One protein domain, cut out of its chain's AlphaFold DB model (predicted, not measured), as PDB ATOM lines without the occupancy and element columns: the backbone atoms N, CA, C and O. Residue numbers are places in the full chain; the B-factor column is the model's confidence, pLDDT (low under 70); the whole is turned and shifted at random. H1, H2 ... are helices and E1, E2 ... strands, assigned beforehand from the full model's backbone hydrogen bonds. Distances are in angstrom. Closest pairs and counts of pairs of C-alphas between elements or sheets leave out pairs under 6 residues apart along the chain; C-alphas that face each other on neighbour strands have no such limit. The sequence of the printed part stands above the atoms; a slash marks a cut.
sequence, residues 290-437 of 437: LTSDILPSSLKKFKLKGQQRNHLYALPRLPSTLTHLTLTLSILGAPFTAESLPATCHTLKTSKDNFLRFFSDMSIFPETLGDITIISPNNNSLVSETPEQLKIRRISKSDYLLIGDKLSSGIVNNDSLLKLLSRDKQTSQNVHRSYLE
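Overview. This is residues 290 to 437 of the 437 residues of an uncharacterized protein of Polysphondylium pallidum (strain ATCC 26659 / Pp 5 / PN500) (UniProt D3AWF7). With little regular structure, this is a twisted wall of seven strands, with H1, H2 and long loops covering one face. The 148 printed residues include a mixed sheet, E1 to E7 in chain order, with H1 after E3 and H2 last; the class is mixed, with 53 residues in named elements. It is compact, with radius of gyration of the C-alphas 15.9 A and spans of 52 by 38 by 25 A.

Along the chain. Find E1, residues 301 to 307, 20.1 A long, from C-alpha 301 at (87.308, 144.630, 201.475). Next come E2, 324 to 327, E3, 347 to 351, H1, 352 to 358, E4, 371 to 375, E5, 389 to 394, E6, 399 to 404, E7, 410 to 413, and H2, 414 to 422, ending at (59.427, 152.389, 202.956).

Arrangement. E1 and E2 are parallel; N 302 and O 324 are 2.9 A apart. E4 to E7 form a meander, antiparallel neighbours in a row; N 372 and O 392 are 2.8 A apart. H1 and H2 touch, closest at the C-alphas of Leu 356 and Leu 421, 7.3 A. In both, every O i to N i+4 pair is within hydrogen-bond range.

Size, cuts and confidence. The printed part has no cut; 39 residues have pLDDT under 70, among them residues 377 to 387 and 424 to 437.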
ATOM      1  N   LEU A 290      86.401 161.478 201.543       88.19
ATOM      2  CA  LEU A 290      87.406 160.561 201.017       88.19
ATOM      3  C   LEU A 290      87.607 160.894 199.537       88.19
ATOM      4  O   LEU A 290      86.642 160.898 198.775       88.19
ATOM      5  N   THR A 291      88.841 161.165 199.132       90.31
ATOM      6  CA  THR A 291      89.240 161.354 197.735       90.31
ATOM      7  C   THR A 291      89.730 160.032 197.133       90.31
ATOM      8  O   THR A 291      90.038 159.073 197.847       90.31
ATOM      9  N   SER A 292      89.742 159.929 195.801       88.88
ATOM     10  CA  SER A 292      90.045 158.676 195.082       88.88
ATOM     11  C   SER A 292      91.485 158.181 195.249       88.88
ATOM     12  O   SER A 292      91.752 157.008 195.024       88.88
ATOM     13  N   ASP A 293      92.400 159.059 195.639       93.88
ATOM     14  CA  ASP A 293      93.827 158.806 195.877       93.88
ATOM     15  C   ASP A 293      94.142 158.289 197.294       93.88
ATOM     16  O   ASP A 293      95.276 157.904 197.575       93.88
ATOM     17  N   ILE A 294      93.156 158.250 198.198       96.00
ATOM     18  CA  ILE A 294      93.337 157.721 199.563       96.00
ATOM     19  C   ILE A 294      93.234 156.190 199.593       96.00
ATOM     20  O   ILE A 294      93.870 155.537 200.424       96.00
ATOM     21  N   LEU A 295      92.386 155.604 198.744       96.75
ATOM     22  CA  LEU A 295      92.119 154.167 198.765       96.75
ATOM     23  C   LEU A 295      93.147 153.418 197.902       96.75
ATOM     24  O   LEU A 295      93.253 153.713 196.713       96.75
ATOM     25  N   PRO A 296      93.856 152.414 198.450       97.38
ATOM     26  CA  PRO A 296      94.856 151.677 197.688       97.38
ATOM     27  C   PRO A 296      94.208 150.825 196.596       97.38
ATOM     28  O   PRO A 296      93.111 150.276 196.760       97.38
ATOM     29  N   SER A 297      94.928 150.656 195.490       97.31
ATOM     30  CA  SER A 297      94.444 149.922 194.311       97.31
ATOM     31  C   SER A 297      94.229 148.423 194.552       97.31
ATOM     32  O   SER A 297      93.487 147.791 193.811       97.31
ATOM     33  N   SER A 298      94.842 147.846 195.593       97.94
ATOM     34  CA  SER A 298      94.729 146.424 195.949       97.94
ATOM     35  C   SER A 298      93.523 146.088 196.832       97.94
ATOM     36  O   SER A 298      93.319 144.922 197.204       97.94
ATOM     37  N   LEU A 299      92.733 147.093 197.220       98.25
ATOM     38  CA  LEU A 299      91.708 146.954 198.241       98.25
ATOM     39  C   LEU A 299      90.603 145.984 197.799       98.25
ATOM     40  O   LEU A 299      89.908 146.202 196.810       98.25
ATOM     41  N   LYS A 300      90.395 144.913 198.573       98.12
ATOM     42  CA  LYS A 300      89.365 143.891 198.311       98.12
ATOM     43  C   LYS A 300      88.152 144.046 199.218       98.12
ATOM     44  O   LYS A 300      87.033 143.753 198.798       98.12
ATOM     45  N   LYS A 301      88.362 144.470 200.467       98.06
ATOM     46  CA  LYS A 301      87.308 144.630 201.475       98.06
ATOM     47  C   LYS A 301      87.392 146.010 202.101       98.06
ATOM     48  O   LYS A 301      88.381 146.314 202.765       98.06
ATOM     49  N   PHE A 302      86.330 146.793 201.960       96.44
ATOM     50  CA  PHE A 302      86.244 148.135 202.516       96.44
ATOM     51  C   PHE A 302      85.056 148.248 203.464       96.44
ATOM     52  O   PHE A 302      83.924 147.899 203.121       96.44
ATOM     53  N   LYS A 303      85.322 148.713 204.684       94.88
ATOM     54  CA  LYS A 303      84.301 148.975 205.696       94.88
ATOM     55  C   LYS A 303      84.415 150.415 206.164       94.88
ATOM     56  O   LYS A 303      85.445 150.796 206.709       94.88
ATOM     57  N   LEU A 304      83.337 151.167 206.025       91.88
ATOM     58  CA  LEU A 304      83.206 152.524 206.529       91.88
ATOM     59  C   LEU A 304      82.131 152.520 207.623       91.88
ATOM     60  O   LEU A 304      80.959 152.232 207.362       91.88
ATOM     61  N   LYS A 305      82.557 152.755 208.869       88.75
ATOM     62  CA  LYS A 305      81.712 152.707 210.074       88.75
ATOM     63  C   LYS A 305      81.690 154.046 210.804       88.75
ATOM     64  O   LYS A 305      82.695 154.749 210.800       88.75
ATOM     65  N   GLY A 306      80.582 154.327 211.494       80.69
ATOM     66  CA  GLY A 306      80.430 155.491 212.366       80.69
ATOM     67  C   GLY A 306      79.039 156.113 212.439       80.69
ATOM     68  O   GLY A 306      78.063 155.488 212.020       80.69
ATOM     69  N   GLN A 307      78.979 157.373 212.890       71.19
ATOM     70  CA  GLN A 307      77.824 158.270 212.740       71.19
ATOM     71  C   GLN A 307      78.246 159.582 212.059       71.19
ATOM     72  O   GLN A 307      79.286 160.140 212.390       71.19
ATOM     73  N   GLN A 308      77.450 160.095 211.119       63.00
ATOM     74  CA  GLN A 308      77.646 161.441 210.580       63.00
ATOM     75  C   GLN A 308      76.498 162.351 210.991       63.00
ATOM     76  O   GLN A 308      75.344 161.926 211.057       63.00
ATOM     77  N   ARG A 309      76.834 163.610 211.271       64.75
ATOM     78  CA  ARG A 309      75.871 164.684 211.481       64.75
ATOM     79  C   ARG A 309      75.949 165.608 210.271       64.75
ATOM     80  O   ARG A 309      76.994 166.178 210.004       64.75
ATOM     81  N   ASN A 310      74.834 165.731 209.559       61.78
ATOM     82  CA  ASN A 310      74.492 166.835 208.656       61.78
ATOM     83  C   ASN A 310      75.374 167.114 207.423       61.78
ATOM     84  O   ASN A 310      75.018 168.009 206.660       61.78
ATOM     85  N   HIS A 311      76.439 166.353 207.156       67.25
ATOM     86  CA  HIS A 311      77.257 166.559 205.960       67.25
ATOM     87  C   HIS A 311      77.046 165.462 204.914       67.25
ATOM     88  O   HIS A 311      77.186 164.267 205.167       67.25
ATOM     89  N   LEU A 312      76.647 165.901 203.722       67.12
ATOM     90  CA  LEU A 312      76.399 165.072 202.554       67.12
ATOM     91  C   LEU A 312      77.712 164.923 201.777       67.12
ATOM     92  O   LEU A 312      78.133 165.866 201.115       67.12
ATOM     93  N   TYR A 313      78.351 163.753 201.837       74.50
ATOM     94  CA  TYR A 313      79.541 163.468 201.026       74.50
ATOM     95  C   TYR A 313      79.212 162.526 199.868       74.50
ATOM     96  O   TYR A 313      78.380 161.627 200.004       74.50
ATOM     97  N   ALA A 314      79.877 162.733 198.731       81.69
ATOM     98  CA  ALA A 314      79.959 161.732 197.674       81.69
ATOM     99  C   ALA A 314      80.999 160.676 198.065       81.69
ATOM    100  O   ALA A 314      82.031 161.007 198.656       81.69
ATOM    101  N   LEU A 315      80.737 159.404 197.751       84.94
ATOM    102  CA  LEU A 315      81.783 158.392 197.863       84.94
ATOM    103  C   LEU A 315      82.880 158.682 196.833       84.94
ATOM    104  O   LEU A 315      82.559 159.043 195.698       84.94
ATOM    105  N   PRO A 316      84.159 158.475 197.184       88.38
ATOM    106  CA  PRO A 316      85.212 158.451 196.185       88.38
ATOM    107  C   PRO A 316      84.941 157.331 195.187       88.38
ATOM    108  O   PRO A 316      84.296 156.326 195.507       88.38
ATOM    109  N   ARG A 317      85.545 157.456 194.007       93.62
ATOM    110  CA  ARG A 317      85.675 156.331 193.086       93.62
ATOM    111  C   ARG A 317      86.355 155.169 193.814       93.62
ATOM    112  O   ARG A 317      87.496 155.288 194.256       93.62
ATOM    113  N   LEU A 318      85.631 154.063 193.969       95.75
ATOM    114  CA  LEU A 318      86.122 152.884 194.676       95.75
ATOM    115  C   LEU A 318      87.110 152.093 193.796       95.75
ATOM    116  O   LEU A 318      86.930 152.050 192.576       95.75
ATOM    117  N   PRO A 319      88.123 151.425 194.384       96.56
ATOM    118  CA  PRO A 319      89.056 150.588 193.633       96.56
ATOM    119  C   PRO A 319      88.348 149.478 192.850       96.56
ATOM    120  O   PRO A 319      87.446 148.815 193.367       96.56
ATOM    121  N   SER A 320      88.798 149.223 191.619       96.69
ATOM    122  CA  SER A 320      88.228 148.198 190.733       96.69
ATOM    123  C   SER A 320      88.453 146.760 191.210       96.69
ATOM    124  O   SER A 320      87.903 145.844 190.618       96.69
ATOM    125  N   THR A 321      89.246 146.541 192.261       97.38
ATOM    126  CA  THR A 321      89.464 145.232 192.901       97.38
ATOM    127  C   THR A 321      88.498 144.951 194.050       97.38
ATOM    128  O   THR A 321      88.547 143.877 194.665       97.38
ATOM    129  N   LEU A 322      87.656 145.921 194.415       97.75
ATOM    130  CA  LEU A 322      86.824 145.831 195.601       97.75
ATOM    131  C   LEU A 322      85.715 144.795 195.392       97.75
ATOM    132  O   LEU A 322      84.902 144.895 194.477       97.75
ATOM    133  N   THR A 323      85.665 143.807 196.282       97.38
ATOM    134  CA  THR A 323      84.686 142.708 196.230       97.38
ATOM    135  C   THR A 323      83.647 142.789 197.339       97.38
ATOM    136  O   THR A 323      82.543 142.277 197.174       97.38
ATOM    137  N   HIS A 324      83.988 143.416 198.469       97.75
ATOM    138  CA  HIS A 324      83.098 143.552 199.618       97.75
ATOM    139  C   HIS A 324      83.084 144.998 200.108       97.75
ATOM    140  O   HIS A 324      84.122 145.525 200.523       97.75
ATOM    141  N   LEU A 325      81.897 145.592 200.152       95.12
ATOM    142  CA  LEU A 325      81.669 146.934 200.666       95.12
ATOM    143  C   LEU A 325      80.738 146.883 201.882       95.12
ATOM    144  O   LEU A 325      79.731 146.179 201.890       95.12
ATOM    145  N   THR A 326      81.078 147.601 202.948       94.00
ATOM    146  CA  THR A 326      80.219 147.762 204.128       94.00
ATOM    147  C   THR A 326      80.117 149.234 204.506       94.00
ATOM    148  O   THR A 326      81.113 149.827 204.907       94.00
ATOM    149  N   LEU A 327      78.912 149.792 204.429       90.88
ATOM    150  CA  LEU A 327      78.573 151.185 204.720       90.88
ATOM    151  C   LEU A 327      77.521 151.229 205.835       90.88
ATOM    152  O   LEU A 327      76.322 151.245 205.574       90.88
ATOM    153  N   THR A 328      77.940 151.202 207.100       85.44
ATOM    154  CA  THR A 328      76.973 151.161 208.224       85.44
ATOM    155  C   THR A 328      76.500 152.538 208.682       85.44
ATOM    156  O   THR A 328      75.602 152.636 209.505       85.44
ATOM    157  N   LEU A 329      77.144 153.592 208.198       75.56
ATOM    158  CA  LEU A 329      76.828 154.990 208.474       75.56
ATOM    159  C   LEU A 329      75.613 155.451 207.662       75.56
ATOM    160  O   LEU A 329      75.520 155.061 206.512       75.56
ATOM    161  N   SER A 330      74.779 156.367 208.154       69.50
ATOM    162  CA  SER A 330      73.842 157.136 207.306       69.50
ATOM    163  C   SER A 330      74.588 158.306 206.635       69.50
ATOM    164  O   SER A 330      74.361 159.467 206.956       69.50
ATOM    165  N   ILE A 331      75.589 157.992 205.806       62.72
ATOM    166  CA  ILE A 331      76.640 158.929 205.338       62.72
ATOM    167  C   ILE A 331      76.289 159.704 204.082       62.72
ATOM    168  O   ILE A 331      76.861 160.763 203.833       62.72
ATOM    169  N   LEU A 332      75.461 159.125 203.221       64.38
ATOM    170  CA  LEU A 332      75.463 159.555 201.835       64.38
ATOM    171  C   LEU A 332      74.303 160.486 201.579       64.38
ATOM    172  O   LEU A 332      73.125 160.143 201.715       64.38
ATOM    173  N   GLY A 333      74.682 161.712 201.259       70.12
ATOM    174  CA  GLY A 333      73.761 162.698 200.743       70.12
ATOM    175  C   GLY A 333      73.778 162.824 199.240       70.12
ATOM    176  O   GLY A 333      72.766 163.216 198.676       70.12
ATOM    177  N   ALA A 334      74.888 162.462 198.600       76.81
ATOM    178  CA  ALA A 334      74.890 162.284 197.162       76.81
ATOM    179  C   ALA A 334      74.260 160.919 196.821       76.81
ATOM    180  O   ALA A 334      74.563 159.927 197.498       76.81
ATOM    181  N   PRO A 335      73.395 160.848 195.795       78.06
ATOM    182  CA  PRO A 335      72.943 159.572 195.257       78.06
ATOM    183  C   PRO A 335      74.137 158.791 194.695       78.06
ATOM    184  O   PRO A 335      75.107 159.377 194.210       78.06
ATOM    185  N   PHE A 336      74.070 157.461 194.755       80.94
ATOM    186  CA  PHE A 336      75.016 156.626 194.019       80.94
ATOM    187  C   PHE A 336      74.800 156.826 192.520       80.94
ATOM    188  O   PHE A 336      73.669 156.833 192.038       80.94
ATOM    189  N   THR A 337      75.895 156.941 191.785       85.31
ATOM    190  CA  THR A 337      75.907 156.846 190.324       85.31
ATOM    191  C   THR A 337      76.241 155.415 189.901       85.31
ATOM    192  O   THR A 337      76.776 154.637 190.695       85.31
ATOM    193  N   ALA A 338      76.002 155.072 188.632       82.12
ATOM    194  CA  ALA A 338      76.414 153.785 188.059       82.12
ATOM    195  C   ALA A 338      77.928 153.500 188.202       82.12
ATOM    196  O   ALA A 338      78.350 152.349 188.181       82.12
ATOM    197  N   GLU A 339      78.748 154.536 188.402       86.88
ATOM    198  CA  GLU A 339      80.201 154.421 188.593       86.88
ATOM    199  C   GLU A 339      80.626 154.316 190.067       86.88
ATOM    200  O   GLU A 339      81.804 154.118 190.372       86.88
ATOM    201  N   SER A 340      79.686 154.463 191.003       89.19
ATOM    202  CA  SER A 340      79.988 154.500 192.437       89.19
ATOM    203  C   SER A 340      80.334 153.121 193.009       89.19
ATOM    204  O   SER A 340      81.035 153.037 194.019       89.19
ATOM    205  N   LEU A 341      79.868 152.033 192.382       92.56
ATOM    206  CA  LEU A 341      80.226 150.660 192.746       92.56
ATOM    207  C   LEU A 341      81.097 150.027 191.656       92.56
ATOM    208  O   LEU A 341      80.731 150.057 190.485       92.56
ATOM    209  N   PRO A 342      82.224 149.393 192.017       94.56
ATOM    210  CA  PRO A 342      83.060 148.720 191.040       94.56
ATOM    211  C   PRO A 342      82.375 147.447 190.540       94.56
ATOM    212  O   PRO A 342      81.719 146.737 191.306       94.56
ATOM    213  N   ALA A 343      82.603 147.118 189.267       94.75
ATOM    214  CA  ALA A 343      82.048 145.937 188.604       94.75
ATOM    215  C   ALA A 343      82.475 144.596 189.229       94.75
ATOM    216  O   ALA A 343      81.972 143.558 188.836       94.75
ATOM    217  N   THR A 344      83.408 144.592 190.181       96.25
ATOM    218  CA  THR A 344      83.843 143.406 190.936       96.25
ATOM    219  C   THR A 344      83.142 143.255 192.284       96.25
ATOM    220  O   THR A 344      83.472 142.346 193.050       96.25
ATOM    221  N   CYS A 345      82.239 144.170 192.648       96.12
ATOM    222  CA  CYS A 345      81.581 144.145 193.946       96.12
ATOM    223  C   CYS A 345      80.556 143.002 193.993       96.12
ATOM    224  O   CYS A 345      79.613 142.980 193.204       96.12
ATOM    225  N   HIS A 346      80.739 142.065 194.928       95.44
ATOM    226  CA  HIS A 346      79.870 140.895 195.111       95.44
ATOM    227  C   HIS A 346      78.980 141.014 196.345       95.44
ATOM    228  O   HIS A 346      77.886 140.450 196.381       95.44
ATOM    229  N   THR A 347      79.453 141.734 197.365       95.06
ATOM    230  CA  THR A 347      78.740 141.894 198.631       95.06
ATOM    231  C   THR A 347      78.647 143.361 199.023       95.06
ATOM    232  O   THR A 347      79.672 144.015 199.232       95.06
ATOM    233  N   LEU A 348      77.423 143.843 199.233       93.00
ATOM    234  CA  LEU A 348      77.130 145.161 199.786       93.00
ATOM    235  C   LEU A 348      76.423 145.007 201.132       93.00
ATOM    236  O   LEU A 348      75.334 144.458 201.223       93.00
ATOM    237  N   LYS A 349      77.015 145.531 202.200       93.12
ATOM    238  CA  LYS A 349      76.333 145.679 203.489       93.12
ATOM    239  C   LYS A 349      76.065 147.145 203.743       93.12
ATOM    240  O   LYS A 349      77.001 147.935 203.681       93.12
ATOM    241  N   THR A 350      74.833 147.525 204.043       91.06
ATOM    242  CA  THR A 350      74.489 148.938 204.211       91.06
ATOM    243  C   THR A 350      73.417 149.159 205.271       91.06
ATOM    244  O   THR A 350      72.679 148.231 205.584       91.06
ATOM    245  N   SER A 351      73.323 150.360 205.848       88.12
ATOM    246  CA  SER A 351      72.186 150.716 206.707       88.12
ATOM    247  C   SER A 351      70.881 150.813 205.906       88.12
ATOM    248  O   SER A 351      70.905 151.024 204.689       88.12
ATOM    249  N   LYS A 352      69.734 150.683 206.587       85.38
ATOM    250  CA  LYS A 352      68.404 150.869 205.974       85.38
ATOM    251  C   LYS A 352      68.250 152.247 205.326       85.38
ATOM    252  O   LYS A 352      67.795 152.326 204.192       85.38
ATOM    253  N   ASP A 353      68.686 153.309 206.001       83.31
ATOM    254  CA  ASP A 353      68.591 154.681 205.479       83.31
ATOM    255  C   ASP A 353      69.383 154.859 204.187       83.31
ATOM    256  O   ASP A 353      68.897 155.421 203.209       83.31
ATOM    257  N   ASN A 354      70.611 154.347 204.183       81.81
ATOM    258  CA  ASN A 354      71.461 154.334 203.010       81.81
ATOM    259  C   ASN A 354      70.812 153.555 201.870       81.81
ATOM    260  O   ASN A 354      70.755 154.042 200.750       81.81
ATOM    261  N   PHE A 355      70.290 152.362 202.165       84.06
ATOM    262  CA  PHE A 355      69.583 151.562 201.175       84.06
ATOM    263  C   PHE A 355      68.414 152.356 200.576       84.06
ATOM    264  O   PHE A 355      68.321 152.507 199.370       84.06
ATOM    265  N   LEU A 356      67.552 152.967 201.383       82.69
ATOM    266  CA  LEU A 356      66.438 153.752 200.843       82.69
ATOM    267  C   LEU A 356      66.895 154.924 199.957       82.69
ATOM    268  O   LEU A 356      66.203 155.265 199.003       82.69
ATOM    269  N   ARG A 357      68.065 155.511 200.234       78.12
ATOM    270  CA  ARG A 357      68.648 156.586 199.417       78.12
ATOM    271  C   ARG A 357      69.295 156.100 198.124       78.12
ATOM    272  O   ARG A 357      69.243 156.823 197.138       78.12
ATOM    273  N   PHE A 358      69.931 154.926 198.114       75.62
ATOM    274  CA  PHE A 358      70.605 154.431 196.901       75.62
ATOM    275  C   PHE A 358      69.613 153.857 195.898       75.62
ATOM    276  O   PHE A 358      69.842 153.919 194.699       75.62
ATOM    277  N   PHE A 359      68.524 153.277 196.390       70.06
ATOM    278  CA  PHE A 359      67.667 152.400 195.604       70.06
ATOM    279  C   PHE A 359      66.532 153.131 194.871       70.06
ATOM    280  O   PHE A 359      65.578 152.487 194.444       70.06
ATOM    281  N   SER A 360      66.629 154.451 194.663       72.50
ATOM    282  CA  SER A 360      65.741 155.129 193.705       72.50
ATOM    283  C   SER A 360      65.970 154.640 192.270       72.50
ATOM    284  O   SER A 360      65.054 154.715 191.459       72.50
ATOM    285  N   ASP A 361      67.165 154.115 191.970       80.50
ATOM    286  CA  ASP A 361      67.497 153.503 190.685       80.50
ATOM    287  C   ASP A 361      68.323 152.221 190.882       80.50
ATOM    288  O   ASP A 361      69.496 152.250 191.238       80.50
ATOM    289  N   MET A 362      67.704 151.067 190.639       78.12
ATOM    290  CA  MET A 362      68.341 149.750 190.748       78.12
ATOM    291  C   MET A 362      69.332 149.440 189.618       78.12
ATOM    292  O   MET A 362      70.106 148.483 189.727       78.12
ATOM    293  N   SER A 363      69.324 150.213 188.529       82.50
ATOM    294  CA  SER A 363      70.222 149.991 187.389       82.50
ATOM    295  C   SER A 363      71.690 150.290 187.715       82.50
ATOM    296  O   SER A 363      72.582 149.806 187.021       82.50
ATOM    297  N   ILE A 364      71.952 151.004 188.816       84.56
ATOM    298  CA  ILE A 364      73.299 151.373 189.267       84.56
ATOM    299  C   ILE A 364      74.099 150.194 189.843       84.56
ATOM    300  O   ILE A 364      75.309 150.313 190.037       84.56
ATOM    301  N   PHE A 365      73.450 149.068 190.169       87.06
ATOM    302  CA  PHE A 365      74.137 147.925 190.768       87.06
ATOM    303  C   PHE A 365      74.806 147.049 189.707       87.06
ATOM    304  O   PHE A 365      74.122 146.576 188.789       87.06
ATOM    305  N   PRO A 366      76.107 146.733 189.869       88.75
ATOM    306  CA  PRO A 366      76.801 145.867 188.930       88.75
ATOM    307  C   PRO A 366      76.155 144.478 188.899       88.75
ATOM    308  O   PRO A 366      75.609 144.002 189.899       88.75
ATOM    309  N   GLU A 367      76.227 143.806 187.749       88.44
ATOM    310  CA  GLU A 367      75.652 142.463 187.573       88.44
ATOM    311  C   GLU A 367      76.283 141.426 188.521       88.44
ATOM    312  O   GLU A 367      75.639 140.447 188.885       88.44
ATOM    313  N   THR A 368      77.505 141.677 189.000       89.31
ATOM    314  CA  THR A 368      78.210 140.830 189.973       89.31
ATOM    315  C   THR A 368      77.675 140.924 191.399       89.31
ATOM    316  O   THR A 368      78.060 140.105 192.237       89.31
ATOM    317  N   LEU A 369      76.843 141.924 191.719       89.25
ATOM    318  CA  LEU A 369      76.354 142.132 193.079       89.25
ATOM    319  C   LEU A 369      75.323 141.056 193.439       89.25
ATOM    320  O   LEU A 369      74.142 141.171 193.110       89.25
ATOM    321  N   GLY A 370      75.792 140.011 194.122       86.88
ATOM    322  CA  GLY A 370      74.972 138.875 194.531       86.88
ATOM    323  C   GLY A 370      74.295 139.084 195.880       86.88
ATOM    324  O   GLY A 370      73.094 138.855 196.001       86.88
ATOM    325  N   ASP A 371      75.050 139.555 196.876       89.69
ATOM    326  CA  ASP A 371      74.596 139.613 198.265       89.69
ATOM    327  C   ASP A 371      74.478 141.049 198.765       89.69
ATOM    328  O   ASP A 371      75.464 141.787 198.858       89.69
ATOM    329  N   ILE A 372      73.277 141.427 199.188       89.56
ATOM    330  CA  ILE A 372      73.010 142.705 199.833       89.56
ATOM    331  C   ILE A 372      72.515 142.430 201.251       89.56
ATOM    332  O   ILE A 372      71.573 141.679 201.470       89.56
ATOM    333  N   THR A 373      73.168 142.999 202.259       89.94
ATOM    334  CA  THR A 373      72.710 142.917 203.653       89.94
ATOM    335  C   THR A 373      72.317 144.302 204.126       89.94
ATOM    336  O   THR A 373      73.177 145.176 204.250       89.94
ATOM    337  N   ILE A 374      71.039 144.489 204.437       87.50
ATOM    338  CA  ILE A 374      70.572 145.683 205.129       87.50
ATOM    339  C   ILE A 374      70.737 145.453 206.626       87.50
ATOM    340  O   ILE A 374      70.221 144.491 207.194       87.50
ATOM    341  N   ILE A 375      71.500 146.337 207.252       86.12
ATOM    342  CA  ILE A 375      71.755 146.344 208.684       86.12
ATOM    343  C   ILE A 375      70.814 147.380 209.288       86.12
ATOM    344  O   ILE A 375      70.905 148.569 208.965       86.12
ATOM    345  N   SER A 376      69.910 146.940 210.162       79.94
ATOM    346  CA  SER A 376      69.151 147.882 210.976       79.94
ATOM    347  C   SER A 376      70.112 148.575 211.952       79.94
ATOM    348  O   SER A 376      70.904 147.885 212.609       79.94
ATOM    349  N   PRO A 377      70.127 149.917 212.037       67.38
ATOM    350  CA  PRO A 377      70.859 150.586 213.096       67.38
ATOM    351  C   PRO A 377      70.187 150.214 214.421       67.38
ATOM    352  O   PRO A 377      69.142 150.754 214.767       67.38
ATOM    353  N   ASN A 378      70.764 149.271 215.169       57.91
ATOM    354  CA  ASN A 378      70.344 149.050 216.547       57.91
ATOM    355  C   ASN A 378      70.570 150.364 217.304       57.91
ATOM    356  O   ASN A 378      71.710 150.793 217.495       57.91
ATOM    357  N   ASN A 379      69.475 151.020 217.687       49.53
ATOM    358  CA  ASN A 379      69.462 152.240 218.483       49.53
ATOM    359  C   ASN A 379      70.175 151.989 219.813       49.53
ATOM    360  O   ASN A 379      69.513 151.514 220.720       49.53
ATOM    361  N   ASN A 380      71.483 152.270 219.915       47.03
ATOM    362  CA  ASN A 380      72.305 152.505 221.125       47.03
ATOM    363  C   ASN A 380      72.034 151.683 222.410       47.03
ATOM    364  O   ASN A 380      72.544 152.020 223.479       47.03
ATOM    365  N   SER A 381      71.286 150.592 222.336       40.38
ATOM    366  CA  SER A 381      70.988 149.709 223.441       40.38
ATOM    367  C   SER A 381      72.249 148.901 223.691       40.38
ATOM    368  O   SER A 381      72.671 148.097 222.864       40.38
ATOM    369  N   LEU A 382      72.877 149.144 224.839       38.62
ATOM    370  CA  LEU A 382      74.008 148.372 225.358       38.62
ATOM    371  C   LEU A 382      73.643 146.899 225.650       38.62
ATOM    372  O   LEU A 382      74.485 146.151 226.146       38.62
ATOM    373  N   VAL A 383      72.413 146.471 225.345       37.12
ATOM    374  CA  VAL A 383      71.935 145.096 225.489       37.12
ATOM    375  C   VAL A 383      72.092 144.366 224.153       37.12
ATOM    376  O   VAL A 383      71.682 144.841 223.097       37.12
ATOM    377  N   SER A 384      72.741 143.208 224.214       36.25
ATOM    378  CA  SER A 384      73.304 142.427 223.110       36.25
ATOM    379  C   SER A 384      72.284 141.714 222.210       36.25
ATOM    380  O   SER A 384      72.477 140.540 221.887       36.25
ATOM    381  N   GLU A 385      71.206 142.372 221.794       42.16
ATOM    382  CA  GLU A 385      70.346 141.799 220.761       42.16
ATOM    383  C   GLU A 385      71.069 141.860 219.415       42.16
ATOM    384  O   GLU A 385      71.548 142.910 218.972       42.16
ATOM    385  N   THR A 386      71.215 140.698 218.779       50.47
ATOM    386  CA  THR A 386      71.774 140.599 217.432       50.47
ATOM    387  C   THR A 386      70.960 141.503 216.509       50.47
ATOM    388  O   THR A 386      69.739 141.356 216.482       50.47
ATOM    389  N   PRO A 387      71.585 142.441 215.773       58.38
ATOM    390  CA  PRO A 387      70.846 143.330 214.888       58.38
ATOM    391  C   PRO A 387      70.046 142.501 213.897       58.38
ATOM    392  O   PRO A 387      70.592 141.566 213.308       58.38
ATOM    393  N   GLU A 388      68.775 142.853 213.714       71.38
ATOM    394  CA  GLU A 388      67.967 142.264 212.654       71.38
ATOM    395  C   GLU A 388      68.663 142.539 211.318       71.38
ATOM    396  O   GLU A 388      68.949 143.686 210.951       71.38
ATOM    397  N   GLN A 389      69.017 141.457 210.628       76.06
ATOM    398  CA  GLN A 389      69.651 141.505 209.322       76.06
ATOM    399  C   GLN A 389      68.624 141.080 208.286       76.06
ATOM    400  O   GLN A 389      68.110 139.965 208.328       76.06
ATOM    401  N   LEU A 390      68.365 141.962 207.323       79.62
ATOM    402  CA  LEU A 390      67.660 141.579 206.110       79.62
ATOM    403  C   LEU A 390      68.709 141.256 205.052       79.62
ATOM    404  O   LEU A 390      69.462 142.135 204.620       79.62
ATOM    405  N   LYS A 391      68.785 139.990 204.649       82.06
ATOM    406  CA  LYS A 391      69.615 139.571 203.523       82.06
ATOM    407  C   LYS A 391      68.756 139.580 202.272       82.06
ATOM    408  O   LYS A 391      67.638 139.079 202.258       82.06
ATOM    409  N   ILE A 392      69.293 140.169 201.224       82.62
ATOM    410  CA  ILE A 392      68.670 140.295 199.922       82.62
ATOM    411  C   ILE A 392      69.666 139.711 198.936       82.62
ATOM    412  O   ILE A 392      70.809 140.166 198.868       82.62
ATOM    413  N   ARG A 393      69.255 138.696 198.186       82.62
ATOM    414  CA  ARG A 393      70.078 138.105 197.136       82.62
ATOM    415  C   ARG A 393      69.476 138.440 195.784       82.62
ATOM    416  O   ARG A 393      68.301 138.166 195.556       82.62
ATOM    417  N   ARG A 394      70.260 139.028 194.887       77.94
ATOM    418  CA  ARG A 394      69.796 139.315 193.525       77.94
ATOM    419  C   ARG A 394      69.634 137.996 192.764       77.94
ATOM    420  O   ARG A 394      70.567 137.195 192.738       77.94
ATOM    421  N   ILE A 395      68.456 137.759 192.183       77.94
ATOM    422  CA  ILE A 395      68.197 136.583 191.332       77.94
ATOM    423  C   ILE A 395      68.248 136.981 189.853       77.94
ATOM    424  O   ILE A 395      68.780 136.235 189.035       77.94
ATOM    425  N   SER A 396      67.719 138.157 189.504       78.38
ATOM    426  CA  SER A 396      67.662 138.656 188.125       78.38
ATOM    427  C   SER A 396      67.885 140.180 188.069       78.38
ATOM    428  O   SER A 396      68.232 140.818 189.067       78.38
ATOM    429  N   LYS A 397      67.694 140.804 186.894       75.31
ATOM    430  CA  LYS A 397      67.746 142.273 186.765       75.31
ATOM    431  C   LYS A 397      66.635 142.974 187.561       75.31
ATOM    432  O   LYS A 397      66.868 144.090 188.022       75.31
ATOM    433  N   SER A 398      65.485 142.321 187.748       76.88
ATOM    434  CA  SER A 398      64.283 142.876 188.387       76.88
ATOM    435  C   SER A 398      63.873 142.189 189.693       76.88
ATOM    436  O   SER A 398      63.072 142.765 190.429       76.88
ATOM    437  N   ASP A 399      64.414 141.002 189.989       73.38
ATOM    438  CA  ASP A 399      63.929 140.136 191.069       73.38
ATOM    439  C   ASP A 399      64.992 139.854 192.131       73.38
ATOM    440  O   ASP A 399      66.168 139.589 191.842       73.38
ATOM    441  N   TYR A 400      64.538 139.851 193.381       78.50
ATOM    442  CA  TYR A 400      65.364 139.700 194.569       78.50
ATOM    443  C   TYR A 400      64.752 138.668 195.507       78.50
ATOM    444  O   TYR A 400      63.552 138.673 195.763       78.50
ATOM    445  N   LEU A 401      65.593 137.801 196.059       73.38
ATOM    446  CA  LEU A 401      65.232 136.897 197.138       73.38
ATOM    447  C   LEU A 401      65.437 137.610 198.470       73.38
ATOM    448  O   LEU A 401      66.569 137.938 198.833       73.38
ATOM    449  N   LEU A 402      64.357 137.805 199.213       77.56
ATOM    450  CA  LEU A 402      64.415 138.216 200.607       77.56
ATOM    451  C   LEU A 402      64.660 136.996 201.489       77.56
ATOM    452  O   LEU A 402      63.933 136.008 201.418       77.56
ATOM    453  N   ILE A 403      65.673 137.090 202.342       75.50
ATOM    454  CA  ILE A 403      65.989 136.120 203.385       75.50
ATOM    455  C   ILE A 403      66.063 136.913 204.691       75.50
ATOM    456  O   ILE A 403      67.055 137.593 204.970       75.50
ATOM    457  N   GLY A 404      64.982 136.885 205.466       67.12
ATOM    458  CA  GLY A 404      64.940 137.489 206.794       67.12
ATOM    459  C   GLY A 404      64.998 136.414 207.869       67.12
ATOM    460  O   GLY A 404      64.353 135.382 207.735       67.12
ATOM    461  N   ASP A 405      65.712 136.678 208.962       61.84
ATOM    462  CA  ASP A 405      65.791 135.737 210.090       61.84
ATOM    463  C   ASP A 405      64.422 135.551 210.797       61.84
ATOM    464  O   ASP A 405      64.224 134.575 211.515       61.84
ATOM    465  N   LYS A 406      63.467 136.473 210.576       61.69
ATOM    466  CA  LYS A 406      62.085 136.445 211.107       61.69
ATOM    467  C   LYS A 406      60.986 136.634 210.046       61.69
ATOM    468  O   LYS A 406      59.808 136.680 210.391       61.69
ATOM    469  N   LEU A 407      61.350 136.796 208.774       57.88
ATOM    470  CA  LEU A 407      60.399 136.982 207.671       57.88
ATOM    471  C   LEU A 407      60.357 135.707 206.832       57.88
ATOM    472  O   LEU A 407      61.389 135.067 206.638       57.88
ATOM    473  N   SER A 408      59.184 135.356 206.303       58.19
ATOM    474  CA  SER A 408      59.088 134.325 205.272       58.19
ATOM    475  C   SER A 408      59.979 134.716 204.090       58.19
ATOM    476  O   SER A 408      59.958 135.854 203.617       58.19
ATOM    477  N   SER A 409      60.821 133.786 203.639       69.50
ATOM    478  CA  SER A 409      61.638 134.011 202.450       69.50
ATOM    479  C   SER A 409      60.738 134.116 201.225       69.50
ATOM    480  O   SER A 409      59.852 133.280 201.047       69.50
ATOM    481  N   GLY A 410      60.975 135.102 200.365       75.94
ATOM    482  CA  GLY A 410      60.135 135.337 199.194       75.94
ATOM    483  C   GLY A 410      60.869 136.075 198.087       75.94
ATOM    484  O   GLY A 410      61.818 136.819 198.345       75.94
ATOM    485  N   ILE A 411      60.433 135.851 196.849       77.94
ATOM    486  CA  ILE A 411      60.894 136.621 195.695       77.94
ATOM    487  C   ILE A 411      60.065 137.900 195.632       77.94
ATOM    488  O   ILE A 411      58.836 137.852 195.644       77.94
ATOM    489  N   VAL A 412      60.736 139.041 195.567       82.38
ATOM    490  CA  VAL A 412      60.112 140.354 195.406       82.38
ATOM    491  C   VAL A 412      60.721 141.063 194.206       82.38
ATOM    492  O   VAL A 412      61.927 140.983 193.966       82.38
ATOM    493  N   ASN A 413      59.880 141.778 193.461       84.06
ATOM    494  CA  ASN A 413      60.344 142.703 192.432       84.06
ATOM    495  C   ASN A 413      60.789 144.044 193.055       84.06
ATOM    496  O   ASN A 413      60.512 144.319 194.228       84.06
ATOM    497  N   ASN A 414      61.460 144.886 192.261       76.56
ATOM    498  CA  ASN A 414      61.963 146.205 192.677       76.56
ATOM    499  C   ASN A 414      60.919 147.058 193.422       76.56
ATOM    500  O   ASN A 414      61.177 147.527 194.532       76.56
ATOM    501  N   ASP A 415      59.728 147.219 192.845       81.06
ATOM    502  CA  ASP A 415      58.685 148.084 193.405       81.06
ATOM    503  C   ASP A 415      58.151 147.555 194.740       81.06
ATOM    504  O   ASP A 415      57.897 148.324 195.672       81.06
ATOM    505  N   SER A 416      57.996 146.234 194.857       82.25
ATOM    506  CA  SER A 416      57.529 145.587 196.086       82.25
ATOM    507  C   SER A 416      58.568 145.689 197.194       82.25
ATOM    508  O   SER A 416      58.210 145.946 198.343       82.25
ATOM    509  N   LEU A 417      59.854 145.558 196.854       77.69
ATOM    510  CA  LEU A 417      60.950 145.739 197.799       77.69
ATOM    511  C   LEU A 417      60.983 147.174 198.341       77.69
ATOM    512  O   LEU A 417      61.054 147.374 199.553       77.69
ATOM    513  N   LEU A 418      60.864 148.174 197.462       76.50
ATOM    514  CA  LEU A 418      60.822 149.584 197.858       76.50
ATOM    515  C   LEU A 418      59.605 149.902 198.733       76.50
ATOM    516  O   LEU A 418      59.741 150.577 199.756       76.50
ATOM    517  N   LYS A 419      58.422 149.375 198.394       83.06
ATOM    518  CA  LYS A 419      57.217 149.486 199.236       83.06
ATOM    519  C   LYS A 419      57.404 148.826 200.604       83.06
ATOM    520  O   LYS A 419      57.003 149.400 201.612       83.06
ATOM    521  N   LEU A 420      58.026 147.647 200.664       79.19
ATOM    522  CA  LEU A 420      58.270 146.928 201.917       79.19
ATOM    523  C   LEU A 420      59.235 147.694 202.830       79.19
ATOM    524  O   LEU A 420      58.990 147.809 204.028       79.19
ATOM    525  N   LEU A 421      60.295 148.275 202.268       75.00
ATOM    526  CA  LEU A 421      61.304 149.008 203.037       75.00
ATOM    527  C   LEU A 421      60.849 150.412 203.459       75.00
ATOM    528  O   LEU A 421      61.297 150.904 204.496       75.00
ATOM    529  N   SER A 422      59.966 151.047 202.681       76.25
ATOM    530  CA  SER A 422      59.427 152.389 202.956       76.25
ATOM    531  C   SER A 422      58.273 152.406 203.962       76.25
ATOM    532  O   SER A 422      58.021 153.445 204.567       76.25
ATOM    533  N   ARG A 423      57.610 151.267 204.209       74.75
ATOM    534  CA  ARG A 423      56.470 151.124 205.140       74.75
ATOM    535  C   ARG A 423      56.793 151.380 206.619       74.75
ATOM    536  O   ARG A 423      55.948 151.129 207.471       74.75
ATOM    537  N   ASP A 424      57.965 151.905 206.959       57.72
ATOM    538  CA  ASP A 424      58.480 151.861 208.322       57.72
ATOM    539  C   ASP A 424      58.950 153.221 208.853       57.72
ATOM    540  O   ASP A 424      60.137 153.546 208.915       57.72
ATOM    541  N   LYS A 425      57.961 154.006 209.281       49.06
ATOM    542  CA  LYS A 425      58.081 154.951 210.406       49.06
ATOM    543  C   LYS A 425      56.918 154.850 211.409       49.06
ATOM    544  O   LYS A 425      57.022 155.416 212.488       49.06
ATOM    545  N   GLN A 426      55.847 154.111 211.090       43.41
ATOM    546  CA  GLN A 426      54.656 153.973 211.947       43.41
ATOM    547  C   GLN A 426      54.128 152.533 212.092       43.41
ATOM    548  O   GLN A 426      53.258 152.296 212.924       43.41
ATOM    549  N   THR A 427      54.637 151.561 211.325       46.97
ATOM    550  CA  THR A 427      53.910 150.300 211.067       46.97
ATOM    551  C   THR A 427      54.612 149.026 211.535       46.97
ATOM    552  O   THR A 427      54.025 147.953 211.406       46.97
ATOM    553  N   SER A 428      55.801 149.107 212.144       40.38
ATOM    554  CA  SER A 428      56.545 147.922 212.609       40.38
ATOM    555  C   SER A 428      55.797 147.049 213.637       40.38
ATOM    556  O   SER A 428      56.243 145.939 213.910       40.38
ATOM    557  N   GLN A 429      54.655 147.493 214.185       41.66
ATOM    558  CA  GLN A 429      53.786 146.669 215.042       41.66
ATOM    559  C   GLN A 429      52.670 145.907 214.294       41.66
ATOM    560  O   GLN A 429      52.138 144.950 214.845       41.66
ATOM    561  N   ASN A 430      52.333 146.251 213.042       37.06
ATOM    562  CA  ASN A 430      51.138 145.709 212.366       37.06
ATOM    563  C   ASN A 430      51.426 144.730 211.207       37.06
ATOM    564  O   ASN A 430      50.516 144.035 210.758       37.06
ATOM    565  N   VAL A 431      52.669 144.624 210.722       42.28
ATOM    566  CA  VAL A 431      52.995 143.859 209.494       42.28
ATOM    567  C   VAL A 431      53.014 142.336 209.693       42.28
ATOM    568  O   VAL A 431      52.903 141.595 208.721       42.28
ATOM    569  N   HIS A 432      53.036 141.826 210.929       38.00
ATOM    570  CA  HIS A 432      52.959 140.375 211.151       38.00
ATOM    571  C   HIS A 432      51.577 139.775 210.814       38.00
ATOM    572  O   HIS A 432      51.461 138.563 210.675       38.00
ATOM    573  N   ARG A 433      50.532 140.604 210.636       36.34
ATOM    574  CA  ARG A 433      49.171 140.140 210.308       36.34
ATOM    575  C   ARG A 433      48.835 140.082 208.818       36.34
ATOM    576  O   ARG A 433      47.943 139.331 208.464       36.34
ATOM    577  N   SER A 434      49.520 140.819 207.941       37.06
ATOM    578  CA  SER A 434      49.062 140.996 206.549       37.06
ATOM    579  C   SER A 434      49.765 140.107 205.512       37.06
ATOM    580  O   SER A 434      49.756 140.444 204.334       37.06
ATOM    581  N   TYR A 435      50.459 139.049 205.938       35.72
ATOM    582  CA  TYR A 435      51.171 138.117 205.044       35.72
ATOM    583  C   TYR A 435      50.727 136.651 205.226       35.72
ATOM    584  O   TYR A 435      51.357 135.745 204.684       35.72
ATOM    585  N   LEU A 436      49.652 136.423 205.989       36.44
ATOM    586  CA  LEU A 436      48.959 135.133 206.135       36.44
ATOM    587  C   LEU A 436      47.517 135.166 205.583       36.44
ATOM    588  O   LEU A 436      46.777 134.202 205.758       36.44
ATOM    589  N   GLU A 437      47.150 136.249 204.899       32.22
ATOM    590  CA  GLU A 437      45.992 136.369 204.001       32.22
ATOM    591  C   GLU A 437      46.526 136.640 202.593       32.22
ATOM    592  O   GLU A 437      45.936 136.105 201.628       32.22
TER     593      GLU A 437